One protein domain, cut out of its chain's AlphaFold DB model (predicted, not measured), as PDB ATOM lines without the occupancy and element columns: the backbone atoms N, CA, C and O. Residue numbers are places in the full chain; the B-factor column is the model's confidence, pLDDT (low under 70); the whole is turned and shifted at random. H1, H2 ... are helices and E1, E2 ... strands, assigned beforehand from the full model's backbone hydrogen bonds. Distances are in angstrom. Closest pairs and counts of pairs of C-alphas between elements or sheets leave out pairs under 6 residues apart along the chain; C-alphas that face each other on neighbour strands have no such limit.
ATOM      1  N   TYR A  30     150.713 130.155 209.346       94.56
ATOM      2  CA  TYR A  30     151.069 131.363 208.613       94.56
ATOM      3  C   TYR A  30     150.248 131.490 207.340       94.56
ATOM      4  O   TYR A  30     149.917 130.489 206.706       94.56
ATOM      5  N   GLY A  31     149.941 132.729 206.976       93.75
ATOM      6  CA  GLY A  31     149.250 133.083 205.746       93.75
ATOM      7  C   GLY A  31     150.013 134.147 204.971       93.75
ATOM      8  O   GLY A  31     150.788 134.914 205.547       93.75
ATOM      9  N   ILE A  32     149.790 134.174 203.660       96.75
ATOM     10  CA  ILE A  32     150.398 135.143 202.748       96.75
ATOM     11  C   ILE A  32     149.299 136.028 202.176       96.75
ATOM     12  O   ILE A  32     148.303 135.507 201.681       96.75
ATOM     13  N   VAL A  33     149.504 137.341 202.204       98.19
ATOM     14  CA  VAL A  33     148.728 138.297 201.403       98.19
ATOM     15  C   VAL A  33     149.616 138.737 200.255       98.19
ATOM     16  O   VAL A  33     150.711 139.233 200.504       98.19
ATOM     17  N   ALA A  34     149.189 138.551 199.013       98.12
ATOM     18  CA  ALA A  34     149.984 138.943 197.854       98.12
ATOM     19  C   ALA A  34     149.104 139.352 196.681       98.12
ATOM     20  O   ALA A  34     147.978 138.876 196.529       98.12
ATOM     21  N   GLY A  35     149.636 140.224 195.837       97.44
ATOM     22  CA  GLY A  35     148.962 140.637 194.624       97.44
ATOM     23  C   GLY A  35     149.644 141.818 193.961       97.44
ATOM     24  O   GLY A  35     150.715 142.282 194.368       97.44
ATOM     25  N   VAL A  36     148.983 142.303 192.922       97.50
ATOM     26  CA  VAL A  36     149.361 143.516 192.214       97.50
ATOM     27  C   VAL A  36     148.111 144.364 192.016       97.50
ATOM     28  O   VAL A  36     147.042 143.854 191.670       97.50
ATOM     29  N   ILE A  37     148.243 145.659 192.276       96.06
ATOM     30  CA  ILE A  37     147.211 146.651 191.977       96.06
ATOM     31  C   ILE A  37     147.669 147.547 190.840       96.06
ATOM     32  O   ILE A  37     148.855 147.850 190.733       96.06
ATOM     33  N   LYS A  38     146.721 148.000 190.028       94.06
ATOM     34  CA  LYS A  38     146.944 148.893 188.896       94.06
ATOM     35  C   LYS A  38     146.226 150.216 189.106       94.06
ATOM     36  O   LYS A  38     145.093 150.239 189.582       94.06
ATOM     37  N   ASN A  39     146.861 151.302 188.681       91.44
ATOM     38  CA  ASN A  39     146.216 152.596 188.516       91.44
ATOM     39  C   ASN A  39     145.338 152.577 187.252       91.44
ATOM     40  O   ASN A  39     145.839 152.615 186.121       91.44
ATOM     41  N   ALA A  40     144.022 152.524 187.445       88.00
ATOM     42  CA  ALA A  40     143.016 152.554 186.388       88.00
ATOM     43  C   ALA A  40     142.723 153.978 185.869       88.00
ATOM     44  O   ALA A  40     141.878 154.159 184.995       88.00
ATOM     45  N   GLY A  41     143.387 155.004 186.408       81.81
ATOM     46  CA  GLY A  41     143.152 156.414 186.083       81.81
ATOM     47  C   GLY A  41     141.982 157.042 186.844       81.81
ATOM     48  O   GLY A  41     141.912 158.262 186.933       81.81
ATOM     49  N   SER A  42     141.098 156.237 187.441       81.25
ATOM     50  CA  SER A  42     140.043 156.669 188.375       81.25
ATOM     51  C   SER A  42     140.190 156.067 189.775       81.25
ATOM     52  O   SER A  42     139.352 156.311 190.641       81.25
ATOM     53  N   GLY A  43     141.201 155.224 189.980       86.06
ATOM     54  CA  GLY A  43     141.395 154.461 191.203       86.06
ATOM     55  C   GLY A  43     142.444 153.376 191.079       86.06
ATOM     56  O   GLY A  43     143.027 153.164 190.015       86.06
ATOM     57  N   TRP A  44     142.650 152.681 192.192       91.19
ATOM     58  CA  TRP A  44     143.493 151.498 192.263       91.19
ATOM     59  C   TRP A  44     142.626 150.250 192.327       91.19
ATOM     60  O   TRP A  44     141.731 150.155 193.165       91.19
ATOM     61  N   GLU A  45     142.906 149.293 191.454       92.88
ATOM     62  CA  GLU A  45     142.168 148.034 191.366       92.88
ATOM     63  C   GLU A  45     143.122 146.843 191.364       92.88
ATOM     64  O   GLU A  45     144.257 146.949 190.896       92.88
ATOM     65  N   LEU A  46     142.674 145.700 191.889       95.44
ATOM     66  CA  LEU A  46     143.414 144.446 191.747       95.44
ATOM     67  C   LEU A  46     143.476 144.044 190.279       95.44
ATOM     68  O   LEU A  46     142.467 144.077 189.573       95.44
ATOM     69  N   ILE A  47     144.645 143.590 189.837       94.81
ATOM     70  CA  ILE A  47     144.754 142.942 188.534       94.81
ATOM     71  C   ILE A  47     144.380 141.475 188.705       94.81
ATOM     72  O   ILE A  47     145.157 140.688 189.242       94.81
ATOM     73  N   ILE A  48     143.201 141.112 188.203       92.81
ATOM     74  CA  ILE A  48     142.714 139.732 188.187       92.81
ATOM     75  C   ILE A  48     142.495 139.336 186.729       92.81
ATOM     76  O   ILE A  48     141.555 139.795 186.077       92.81
ATOM     77  N   ASN A  49     143.408 138.542 186.173       93.69
ATOM     78  CA  ASN A  49     143.342 138.090 184.782       93.69
ATOM     79  C   ASN A  49     144.095 136.765 184.586       93.69
ATOM     80  O   ASN A  49     144.567 136.156 185.537       93.69
ATOM     81  N   ALA A  50     144.223 136.301 183.340       94.25
ATOM     82  CA  ALA A  50     144.863 135.017 183.037       94.25
ATOM     83  C   ALA A  50     146.329 134.904 183.510       94.25
ATOM     84  O   ALA A  50     146.848 133.793 183.592       94.25
ATOM     85  N   THR A  51     147.001 136.023 183.799       93.25
ATOM     86  CA  THR A  51     148.411 136.052 184.216       93.25
ATOM     87  C   THR A  51     148.620 136.597 185.630       93.25
ATOM     88  O   THR A  51     149.756 136.599 186.097       93.25
ATOM     89  N   HIS A  52     147.569 137.061 186.311       93.75
ATOM     90  CA  HIS A  52     147.647 137.642 187.652       93.75
ATOM     91  C   HIS A  52     146.497 137.140 188.517       93.75
ATOM     92  O   HIS A  52     145.336 137.194 188.114       93.75
ATOM     93  N   THR A  53     146.841 136.694 189.719       94.19
ATOM     94  CA  THR A  53     145.891 136.300 190.754       94.19
ATOM     95  C   THR A  53     146.356 136.866 192.086       94.19
ATOM     96  O   THR A  53     147.555 136.923 192.372       94.19
ATOM     97  N   GLU A  54     145.404 137.283 192.898       95.06
ATOM     98  CA  GLU A  54     145.603 137.671 194.282       95.06
ATOM     99  C   GLU A  54     145.670 136.449 195.207       95.06
ATOM    100  O   GLU A  54     145.212 135.352 194.877       95.06
ATOM    101  N   MET A  55     146.233 136.650 196.396       97.00
ATOM    102  CA  MET A  55     146.217 135.691 197.494       97.00
ATOM    103  C   MET A  55     145.717 136.387 198.753       97.00
ATOM    104  O   MET A  55     146.362 137.318 199.234       97.00
ATOM    105  N   ASN A  56     144.597 135.902 199.295       97.50
ATOM    106  CA  ASN A  56     144.002 136.381 200.546       97.50
ATOM    107  C   ASN A  56     143.782 137.904 200.587       97.50
ATOM    108  O   ASN A  56     144.067 138.541 201.598       97.50
ATOM    109  N   VAL A  57     143.299 138.488 199.486       97.75
ATOM    110  CA  VAL A  57     142.879 139.893 199.426       97.75
ATOM    111  C   VAL A  57     141.359 139.941 199.308       97.75
ATOM    112  O   VAL A  57     140.789 139.344 198.402       97.75
ATOM    113  N   ASP A  58     140.708 140.671 200.209       97.44
ATOM    114  CA  ASP A  58     139.253 140.848 200.226       97.44
ATOM    115  C   ASP A  58     138.813 141.929 199.242       97.44
ATOM    116  O   ASP A  58     137.802 141.805 198.555       97.44
ATOM    117  N   SER A  59     139.539 143.046 199.231       96.25
ATOM    118  CA  SER A  59     139.257 144.189 198.367       96.25
ATOM    119  C   SER A  59     140.410 145.180 198.373       96.25
ATOM    120  O   SER A  59     141.237 145.204 199.288       96.25
ATOM    121  N   VAL A  60     140.408 146.054 197.372       95.69
ATOM    122  CA  VAL A  60     141.232 147.259 197.347       95.69
ATOM    123  C   VAL A  60     140.304 148.453 197.373       95.69
ATOM    124  O   VAL A  60     139.357 148.535 196.592       95.69
ATOM    125  N   SER A  61     140.554 149.358 198.306       92.12
ATOM    126  CA  SER A  61     139.848 150.626 198.396       92.12
ATOM    127  C   SER A  61     140.839 151.775 198.373       92.12
ATOM    128  O   SER A  61     142.053 151.605 198.497       92.12
ATOM    129  N   SER A  62     140.325 152.974 198.151       85.38
ATOM    130  CA  SER A  62     141.141 154.174 198.108       85.38
ATOM    131  C   SER A  62     140.516 155.235 199.004       85.38
ATOM    132  O   SER A  62     139.307 155.468 198.959       85.38
ATOM    133  N   LEU A  63     141.342 155.849 199.844       80.81
ATOM    134  CA  LEU A  63     141.001 156.990 200.692       80.81
ATOM    135  C   LEU A  63     141.832 158.190 200.233       80.81
ATOM    136  O   LEU A  63     142.805 158.031 199.501       80.81
ATOM    137  N   SER A  64     141.459 159.403 200.641       76.69
ATOM    138  CA  SER A  64     142.187 160.617 200.248       76.69
ATOM    139  C   SER A  64     143.684 160.513 200.590       76.69
ATOM    140  O   SER A  64     144.070 160.681 201.745       76.69
ATOM    141  N   GLY A  65     144.520 160.260 199.577       77.00
ATOM    142  CA  GLY A  65     145.971 160.112 199.711       77.00
ATOM    143  C   GLY A  65     146.474 158.723 200.127       77.00
ATOM    144  O   GLY A  65     147.661 158.596 200.436       77.00
ATOM    145  N   GLU A  66     145.617 157.697 200.141       87.75
ATOM    146  CA  GLU A  66     145.957 156.342 200.592       87.75
ATOM    147  C   GLU A  66     145.295 155.253 199.742       87.75
ATOM    148  O   GLU A  66     144.168 155.398 199.266       87.75
ATOM    149  N   ILE A  67     145.975 154.115 199.621       92.38
ATOM    150  CA  ILE A  67     145.426 152.891 199.031       92.38
ATOM    151  C   ILE A  67     145.328 151.858 200.144       92.38
ATOM    152  O   ILE A  67     146.287 151.677 200.885       92.38
ATOM    153  N   VAL A  68     144.203 151.169 200.283       95.56
ATOM    154  CA  VAL A  68     144.007 150.182 201.348       95.56
ATOM    155  C   VAL A  68     143.808 148.807 200.729       95.56
ATOM    156  O   VAL A  68     142.872 148.596 199.961       95.56
ATOM    157  N   ILE A  69     144.689 147.873 201.081       97.81
ATOM    158  CA  ILE A  69     144.549 146.449 200.774       97.81
ATOM    159  C   ILE A  69     143.862 145.797 201.972       97.81
ATOM    160  O   ILE A  69     144.456 145.726 203.047       97.81
ATOM    161  N   ASN A  70     142.622 145.346 201.806       98.25
ATOM    162  CA  ASN A  70     141.854 144.694 202.865       98.25
ATOM    163  C   ASN A  70     142.035 143.174 202.781       98.25
ATOM    164  O   ASN A  70     141.992 142.614 201.688       98.25
ATOM    165  N   TYR A  71     142.229 142.514 203.920       98.00
ATOM    166  CA  TYR A  71     142.456 141.065 204.031       98.00
ATOM    167  C   TYR A  71     141.981 140.521 205.390       98.00
ATOM    168  O   TYR A  71     142.588 139.635 205.993       98.00
ATOM    169  N   ALA A  72     140.883 141.065 205.909       97.75
ATOM    170  CA  ALA A  72     140.300 140.658 207.179       97.75
ATOM    171  C   ALA A  72     139.910 139.169 207.200       97.75
ATOM    172  O   ALA A  72     140.026 138.531 208.250       97.75
ATOM    173  N   THR A  73     139.496 138.594 206.063       96.69
ATOM    174  CA  THR A  73     139.102 137.173 205.998       96.69
ATOM    175  C   THR A  73     140.262 136.198 206.198       96.69
ATOM    176  O   THR A  73     140.016 135.033 206.516       96.69
ATOM    177  N   LEU A  74     141.513 136.665 206.103       95.62
ATOM    178  CA  LEU A  74     142.698 135.851 206.375       95.62
ATOM    179  C   LEU A  74     142.725 135.332 207.823       95.62
ATOM    180  O   LEU A  74     143.311 134.284 208.089       95.62
ATOM    181  N   GLY A  75     142.114 136.054 208.771       95.81
ATOM    182  CA  GLY A  75     142.147 135.683 210.189       95.81
ATOM    183  C   GLY A  75     143.543 135.811 210.809       95.81
ATOM    184  O   GLY A  75     143.916 135.025 211.685       95.81
ATOM    185  N   ALA A  76     144.334 136.777 210.334       96.88
ATOM    186  CA  ALA A  76     145.651 137.051 210.881       96.88
ATOM    187  C   ALA A  76     145.560 137.633 212.299       96.88
ATOM    188  O   ALA A  76     144.724 138.487 212.599       96.88
ATOM    189  N   VAL A  77     146.467 137.192 213.166       97.75
ATOM    190  CA  VAL A  77     146.612 137.671 214.549       97.75
ATOM    191  C   VAL A  77     147.899 138.463 214.754       97.75
ATOM    192  O   VAL A  77     147.970 139.276 215.674       97.75
ATOM    193  N   LYS A  78     148.908 138.274 213.891       97.81
ATOM    194  CA  LYS A  78     150.129 139.093 213.874       97.81
ATOM    195  C   LYS A  78     150.625 139.345 212.460       97.81
ATOM    196  O   LYS A  78     150.528 138.486 211.586       97.81
ATOM    197  N   VAL A  79     151.234 140.510 212.282       98.06
ATOM    198  CA  VAL A  79     151.992 140.871 211.084       98.06
ATOM    199  C   VAL A  79     153.434 140.404 211.280       98.06
ATOM    200  O   VAL A  79     154.063 140.800 212.260       98.06
ATOM    201  N   ILE A  80     153.955 139.567 210.379       97.31
ATOM    202  CA  ILE A  80     155.373 139.168 210.383       97.31
ATOM    203  C   ILE A  80     156.170 140.120 209.494       97.31
ATOM    204  O   ILE A  80     157.160 140.705 209.928       97.31
ATOM    205  N   SER A  81     155.718 140.303 208.255       97.50
ATOM    206  CA  SER A  81     156.299 141.248 207.305       97.50
ATOM    207  C   SER A  81     155.266 141.662 206.266       97.50
ATOM    208  O   SER A  81     154.308 140.941 205.999       97.50
ATOM    209  N   PHE A  82     155.468 142.828 205.668       98.50
ATOM    210  CA  PHE A  82     154.723 143.266 204.499       98.50
ATOM    211  C   PHE A  82     155.589 144.257 203.739       98.50
ATOM    212  O   PHE A  82     156.158 145.176 204.332       98.50
ATOM    213  N   VAL A  83     155.701 144.066 202.434       98.06
ATOM    214  CA  VAL A  83     156.420 144.965 201.540       98.06
ATOM    215  C   VAL A  83     155.534 145.285 200.352       98.06
ATOM    216  O   VAL A  83     154.820 144.422 199.843       98.06
ATOM    217  N   ALA A  84     155.593 146.536 199.921       97.38
ATOM    218  CA  ALA A  84     154.987 146.992 198.687       97.38
ATOM    219  C   ALA A  84     156.036 147.765 197.890       97.38
ATOM    220  O   ALA A  84     156.845 148.491 198.471       97.38
ATOM    221  N   GLY A  85     156.042 147.581 196.576       95.62
ATOM    222  CA  GLY A  85     157.027 148.163 195.678       95.62
ATOM    223  C   GLY A  85     156.370 148.767 194.438       95.62
ATOM    224  O   GLY A  85     155.428 148.171 193.908       95.62
ATOM    225  N   PRO A  86     156.851 149.935 193.976       94.31
ATOM    226  CA  PRO A  86     156.444 150.485 192.690       94.31
ATOM    227  C   PRO A  86     156.922 149.583 191.546       94.31
ATOM    228  O   PRO A  86     157.971 148.946 191.652       94.31
ATOM    229  N   ASP A  87     156.183 149.568 190.440       95.38
ATOM    230  CA  ASP A  87     156.698 149.079 189.163       95.38
ATOM    231  C   ASP A  87     157.722 150.045 188.539       95.38
ATOM    232  O   ASP A  87     158.063 151.093 189.098       95.38
ATOM    233  N   GLU A  88     158.225 149.699 187.357       93.75
ATOM    234  CA  GLU A  88     159.251 150.452 186.640       93.75
ATOM    235  C   GLU A  88     158.795 151.874 186.287       93.75
ATOM    236  O   GLU A  88     159.607 152.800 186.320       93.75
ATOM    237  N   VAL A  89     157.505 152.065 185.988       89.00
ATOM    238  CA  VAL A  89     156.931 153.371 185.630       89.00
ATOM    239  C   VAL A  89     156.966 154.310 186.835       89.00
ATOM    240  O   VAL A  89     157.463 155.436 186.739       89.00
ATOM    241  N   LEU A  90     156.491 153.845 187.992       88.19
ATOM    242  CA  LEU A  90     156.502 154.633 189.229       88.19
ATOM    243  C   LEU A  90     157.929 154.834 189.750       88.19
ATOM    244  O   LEU A  90     158.286 155.942 190.164       88.19
ATOM    245  N   ALA A  91     158.771 153.802 189.679       88.25
ATOM    246  CA  ALA A  91     160.165 153.885 190.099       88.25
ATOM    247  C   ALA A  91     160.953 154.902 189.256       88.25
ATOM    248  O   ALA A  91     161.697 155.715 189.807       88.25
ATOM    249  N   GLN A  92     160.749 154.933 187.933       80.50
ATOM    250  CA  GLN A  92     161.372 155.924 187.049       80.50
ATOM    251  C   GLN A  92     160.885 157.353 187.343       80.50
ATOM    252  O   GLN A  92     161.645 158.312 187.197       80.50
ATOM    253  N   ALA A  93     159.649 157.501 187.826       77.56
ATOM    254  CA  ALA A  93     159.117 158.764 188.336       77.56
ATOM    255  C   ALA A  93     159.662 159.154 189.729       77.56
ATOM    256  O   ALA A  93     159.263 160.188 190.277       77.56
ATOM    257  N   GLY A  94     160.568 158.357 190.307       79.19
ATOM    258  CA  GLY A  94     161.170 158.584 191.620       79.19
ATOM    259  C   GLY A  94     160.225 158.296 192.786       79.19
ATOM    260  O   GLY A  94     160.488 158.747 193.905       79.19
ATOM    261  N   LEU A  95     159.106 157.614 192.524       84.25
ATOM    262  CA  LEU A  95     158.141 157.251 193.551       84.25
ATOM    263  C   LEU A  95     158.634 156.032 194.335       84.25
ATOM    264  O   LEU A  95     159.217 155.100 193.788       84.25
ATOM    265  N   THR A  96     158.363 156.044 195.630       88.50
ATOM    266  CA  THR A  96     158.528 154.935 196.563       88.50
ATOM    267  C   THR A  96     157.174 154.617 197.184       88.50
ATOM    268  O   THR A  96     156.284 155.469 197.227       88.50
ATOM    269  N   VAL A  97     157.002 153.384 197.660       91.62
ATOM    270  CA  VAL A  97     155.775 152.932 198.324       91.62
ATOM    271  C   VAL A  97     156.125 152.520 199.749       91.62
ATOM    272  O   VAL A  97     157.060 151.754 199.969       91.62
ATOM    273  N   GLY A  98     155.382 153.041 200.720       91.81
ATOM    274  CA  GLY A  98     155.421 152.616 202.115       91.81
ATOM    275  C   GLY A  98     154.081 152.018 202.529       91.81
ATOM    276  O   GLY A  98     153.049 152.351 201.950       91.81
ATOM    277  N   ALA A  99     154.092 151.150 203.540       95.31
ATOM    278  CA  ALA A  99     152.891 150.510 204.064       95.31
ATOM    279  C   ALA A  99     152.796 150.670 205.587       95.31
ATOM    280  O   ALA A  99     153.758 150.400 206.307       95.31
ATOM    281  N   THR A 100     151.617 151.051 206.074       96.69
ATOM    282  CA  THR A 100     151.206 150.887 207.474       96.69
ATOM    283  C   THR A 100     150.331 149.647 207.554       96.69
ATOM    284  O   THR A 100     149.323 149.563 206.857       96.69
ATOM    285  N   VAL A 101     150.712 148.671 208.374       98.44
ATOM    286  CA  VAL A 101     150.180 147.307 208.267       98.44
ATOM    287  C   VAL A 101     149.512 146.905 209.571       98.44
ATOM    288  O   VAL A 101     150.087 147.038 210.650       98.44
ATOM    289  N   THR A 102     148.296 146.386 209.462       98.44
ATOM    290  CA  THR A 102     147.525 145.807 210.564       98.44
ATOM    291  C   THR A 102     147.174 144.353 210.233       98.44
ATOM    292  O   THR A 102     147.377 143.922 209.093       98.44
ATOM    293  N   PRO A 103     146.639 143.568 211.184       98.19
ATOM    294  CA  PRO A 103     146.210 142.199 210.899       98.19
ATOM    295  C   PRO A 103     145.066 142.087 209.878       98.19
ATOM    296  O   PRO A 103     144.859 141.013 209.332       98.19
ATOM    297  N   THR A 104     144.333 143.167 209.592       98.44
ATOM    298  CA  THR A 104     143.166 143.127 208.690       98.44
ATOM    299  C   THR A 104     143.316 143.971 207.428       98.44
ATOM    300  O   THR A 104     142.536 143.791 206.493       98.44
ATOM    301  N   ALA A 105     144.280 144.893 207.386       98.31
ATOM    302  CA  ALA A 105     144.517 145.743 206.225       98.31
ATOM    303  C   ALA A 105     145.931 146.339 206.188       98.31
ATOM    304  O   ALA A 105     146.544 146.580 207.237       98.31
ATOM    305  N   ALA A 106     146.406 146.646 204.980       98.12
ATOM    306  CA  ALA A 106     147.620 147.417 204.732       98.12
ATOM    307  C   ALA A 106     147.273 148.723 204.011       98.12
ATOM    308  O   ALA A 106     146.739 148.711 202.902       98.12
ATOM    309  N   THR A 107     147.605 149.849 204.637       96.12
ATOM    310  CA  THR A 107     147.458 151.189 204.066       96.12
ATOM    311  C   THR A 107     148.757 151.579 203.376       96.12
ATOM    312  O   THR A 107     149.772 151.812 204.034       96.12
ATOM    313  N   LEU A 108     148.731 151.654 202.052       94.31
ATOM    314  CA  LEU A 108     149.849 152.064 201.218       94.31
ATOM    315  C   LEU A 108     149.823 153.577 201.002       94.31
ATOM    316  O   LEU A 108     148.783 154.170 200.698       94.31
ATOM    317  N   ARG A 109     150.995 154.194 201.109       89.50
ATOM    318  CA  ARG A 109     151.237 155.590 200.745       89.50
ATOM    319  C   ARG A 109     152.416 155.648 199.795       89.50
ATOM    320  O   ARG A 109     153.406 154.944 199.989       89.50
ATOM    321  N   MET A 110     152.314 156.501 198.789       85.62
ATOM    322  CA  MET A 110     153.447 156.808 197.933       85.62
ATOM    323  C   MET A 110     154.186 158.028 198.467       85.62
ATOM    324  O   MET A 110     153.618 158.890 199.126       85.62
ATOM    325  N   ALA A 111     155.473 158.100 198.196       77.38
ATOM    326  CA  ALA A 111     156.256 159.308 198.375       77.38
ATOM    327  C   ALA A 111     157.167 159.447 197.166       77.38
ATOM    328  O   ALA A 111     157.395 158.485 196.444       77.38
ATOM    329  N   ARG A 112     157.695 160.638 196.924       76.31
ATOM    330  CA  ARG A 112     158.752 160.824 195.935       76.31
ATOM    331  C   ARG A 112     159.960 161.355 196.667       76.31
ATOM    332  O   ARG A 112     159.830 162.331 197.400       76.31
ATOM    333  N   ALA A 113     161.107 160.710 196.482       63.00
ATOM    334  CA  ALA A 113     162.357 161.277 196.971       63.00
ATOM    335  C   ALA A 113     162.541 162.658 196.324       63.00
ATOM    336  O   ALA A 113     162.288 162.800 195.126       63.00
ATOM    337  N   ASP A 114     162.902 163.656 197.132       61.72
ATOM    338  CA  ASP A 114     162.947 165.078 196.787       61.72
ATOM    339  C   ASP A 114     163.250 165.327 195.302       61.72
ATOM    340  O   ASP A 114     164.365 165.077 194.835       61.72
ATOM    341  N   PRO A 218     148.841 160.444 194.870       43.06
ATOM    342  CA  PRO A 218     148.277 161.522 194.076       43.06
ATOM    343  C   PRO A 218     146.851 161.119 193.765       43.06
ATOM    344  O   PRO A 218     146.659 159.954 193.410       43.06
ATOM    345  N   GLU A 219     145.915 162.021 194.109       47.66
ATOM    346  CA  GLU A 219     144.461 161.830 194.091       47.66
ATOM    347  C   GLU A 219     144.133 160.613 193.255       47.66
ATOM    348  O   GLU A 219     144.316 160.719 192.056       47.66
ATOM    349  N   ILE A 220     143.821 159.483 193.905       47.78
ATOM    350  CA  ILE A 220     143.289 158.173 193.465       47.78
ATOM    351  C   ILE A 220     143.145 157.938 191.933       47.78
ATOM    352  O   ILE A 220     143.409 156.845 191.447       47.78
ATOM    353  N   SER A 221     142.763 158.962 191.182       51.56
ATOM    354  CA  SER A 221     142.820 159.215 189.744       51.56
ATOM    355  C   SER A 221     144.095 159.905 189.177       51.56
ATOM    356  O   SER A 221     143.954 160.802 188.335       51.56
ATOM    357  N   ASP A 222     145.331 159.578 189.588       60.03
ATOM    358  CA  ASP A 222     146.503 160.267 189.014       60.03
ATOM    359  C   ASP A 222     146.728 159.849 187.554       60.03
ATOM    360  O   ASP A 222     147.426 158.881 187.239       60.03
ATOM    361  N   SER A 223     146.117 160.617 186.655       63.75
ATOM    362  CA  SER A 223     146.250 160.504 185.202       63.75
ATOM    363  C   SER A 223     147.689 160.673 184.704       63.75
ATOM    364  O   SER A 223     147.946 160.414 183.530       63.75
ATOM    365  N   ASN A 224     148.633 161.064 185.568       71.06
ATOM    366  CA  ASN A 224     150.046 161.154 185.216       71.06
ATOM    367  C   ASN A 224     150.730 159.781 185.102       71.06
ATOM    368  O   ASN A 224     151.759 159.685 184.434       71.06
ATOM    369  N   TYR A 225     150.172 158.723 185.713       80.94
ATOM    370  CA  TYR A 225     150.748 157.367 185.697       80.94
ATOM    371  C   TYR A 225     149.723 156.297 185.279       80.94
ATOM    372  O   TYR A 225     149.470 155.352 186.028       80.94
ATOM    373  N   PRO A 226     149.086 156.421 184.100       82.00
ATOM    374  CA  PRO A 226     148.054 155.483 183.685       82.00
ATOM    375  C   PRO A 226     148.658 154.092 183.472       82.00
ATOM    376  O   PRO A 226     149.638 153.926 182.746       82.00
ATOM    377  N   GLY A 227     148.052 153.082 184.092       87.69
ATOM    378  CA  GLY A 227     148.472 151.691 183.953       87.69
ATOM    379  C   GLY A 227     149.725 151.289 184.728       87.69
ATOM    380  O   GLY A 227     150.185 150.163 184.544       87.69
ATOM    381  N   SER A 228     150.239 152.160 185.598       92.44
ATOM    382  CA  SER A 228     151.280 151.793 186.555       92.44
ATOM    383  C   SER A 228     150.769 150.839 187.631       92.44
ATOM    384  O   SER A 228     149.582 150.866 187.968       92.44
ATOM    385  N   ASN A 229     151.673 150.081 188.242       95.44
ATOM    386  CA  ASN A 229     151.348 149.011 189.175       95.44
ATOM    387  C   ASN A 229     152.111 149.124 190.500       95.44
ATOM    388  O   ASN A 229     153.230 149.630 190.556       95.44
ATOM    389  N   ILE A 230     151.510 148.600 191.567       95.81
ATOM    390  CA  ILE A 230     152.177 148.368 192.851       95.81
ATOM    391  C   ILE A 230     152.073 146.883 193.172       95.81
ATOM    392  O   ILE A 230     150.978 146.320 193.243       95.81
ATOM    393  N   TRP A 231     153.227 146.267 193.391       97.81
ATOM    394  CA  TRP A 231     153.356 144.874 193.796       97.81
ATOM    395  C   TRP A 231     153.434 144.802 195.313       97.81
ATOM    396  O   TRP A 231     154.123 145.619 195.922       97.81
ATOM    397  N   PHE A 232     152.770 143.832 195.934       98.12
ATOM    398  CA  PHE A 232     152.858 143.642 197.378       98.12
ATOM    399  C   PHE A 232     152.884 142.171 197.775       98.12
ATOM    400  O   PHE A 232     152.302 141.305 197.119       98.12
ATOM    401  N   VAL A 233     153.554 141.907 198.893       98.38
ATOM    402  CA  VAL A 233     153.555 140.612 199.566       98.38
ATOM    403  C   VAL A 233     153.720 140.816 201.066       98.38
ATOM    404  O   VAL A 233     154.522 141.635 201.515       98.38
ATOM    405  N   GLY A 234     152.979 140.053 201.855       97.56
ATOM    406  CA  GLY A 234     153.099 140.027 203.300       97.56
ATOM    407  C   GLY A 234     152.883 138.640 203.871       97.56
ATOM    408  O   GLY A 234     152.202 137.805 203.282       97.56
ATOM    409  N   VAL A 235     153.481 138.417 205.032       97.38
ATOM    410  CA  VAL A 235     153.430 137.175 205.798       97.38
ATOM    411  C   VAL A 235     152.821 137.479 207.160       97.38
ATOM    412  O   VAL A 235     153.198 138.447 207.827       97.38
ATOM    413  N   PHE A 236     151.891 136.632 207.585       97.12
ATOM    414  CA  PHE A 236     151.087 136.834 208.785       97.12
ATOM    415  C   PHE A 236     151.016 135.552 209.611       97.12
ATOM    416  O   PHE A 236     150.957 134.466 209.042       97.12
ATOM    417  N   GLU A 237     150.998 135.667 210.940       96.12
ATOM    418  CA  GLU A 237     150.600 134.566 211.833       96.12
ATOM    419  C   GLU A 237     149.071 134.510 211.854       96.12
ATOM    420  O   GLU A 237     148.420 135.547 212.012       96.12
ATOM    421  N   LEU A 238     148.501 133.317 211.704       94.25
ATOM    422  CA  LEU A 238     147.057 133.077 211.759       94.25
ATOM    423  C   LEU A 238     146.639 132.627 213.162       94.25
ATOM    424  O   LEU A 238     147.471 132.129 213.926       94.25
ATOM    425  N   ALA A 239     145.355 132.810 213.483       89.25
ATOM    426  CA  ALA A 239     144.741 132.275 214.702       89.25
ATOM    427  C   ALA A 239     144.850 130.744 214.803       89.25
ATOM    428  O   ALA A 239     145.192 130.085 213.794       89.25
TER     429      ALA A 239
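This is residues 30 to 114 and 218 to 239 of the 239 residues of an uncharacterized protein of Brevundimonas subvibrioides (strain ATCC 15264 / DSM 4735 / LMG 14903 / NBRC 16000 / CB 81) (UniProt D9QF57). The domain is a sandwich of two four-stranded sheets, E2 E1 E8 E5 and E3 E4 E7 E6, laid face to face, with their edge strands close to each other on both sides, E2 by E3 and E5 by E6. The short helix H1 sits at one end in the turn from E5 to E6, and residues 47 to 58 make a long loop from E2 over to E3. The printed part has 107 residues with eight named strands and one named helix, in the order E1 E2 E3 E4 E5 H1 E6 E7 E8; both sheets are antiparallel and the class is mostly strand. The whole is compact, with a radius of gyration of the C-alphas of 13.4 A and spans of 42 by 34 by 23 A.

E1, residues 30 to 39, forms a hairpin with E2, residues 44 to 46, where N 45 and O 38 are 3.0 A apart, within hydrogen-bond range. E1 is also antiparallel to E8, residues 229 to 238, with N 33 and O 234 at 2.9 A. E8 is antiparallel to E5, residues 76 to 86, with N 85 and O 231 at 2.8 A; E5 bends by 67 degrees at residue 80. In the other sheet, E3, residues 59 to 63, and E4, residues 66 to 70, form a hairpin with N 61 and O 68 at 2.9 A. E4 is antiparallel to E7, residues 105 to 112, with N 69 and O 106 at 2.9 A. E7 forms a hairpin with E6, residues 95 to 101, with N 98 and O 109 at 2.8 A. Both sheets are strongly twisted; their best planes are 16 degrees apart. The closest C-alphas of E2 and E3, Glu 45 and Val 60, are 6.1 A apart, and those of E5 and E6, Gly 85 and Val 97, 5.6 A. H1, residues 88 to 92, only grazes each sheet, and its one O i to N i+4 pair is within hydrogen-bond range. E1 and E7 are apart.

E1 begins at C-alpha 30, (151.069, 131.363, 208.613), and is 29.6 A long. E5 measures 25.1 A, E6 19.5 A and E7 23.2 A, while E2 measures 7.1 A, E3 13.1 A, E4 12.6 A and H1 5.9 A. E8, 28.0 A long, ends at C-alpha 238, (147.057, 133.077, 211.759).

The C-alphas of Asn 224 and Ala 239, 41.6 A apart, are the two farthest apart. Residues 115 to 217 are not printed; C-alphas 114 and 218 are 15.3 A apart across this cut. The link E2 to E3 is long. The pLDDT is under 70 at residues 113 to 114 and 218 to 223.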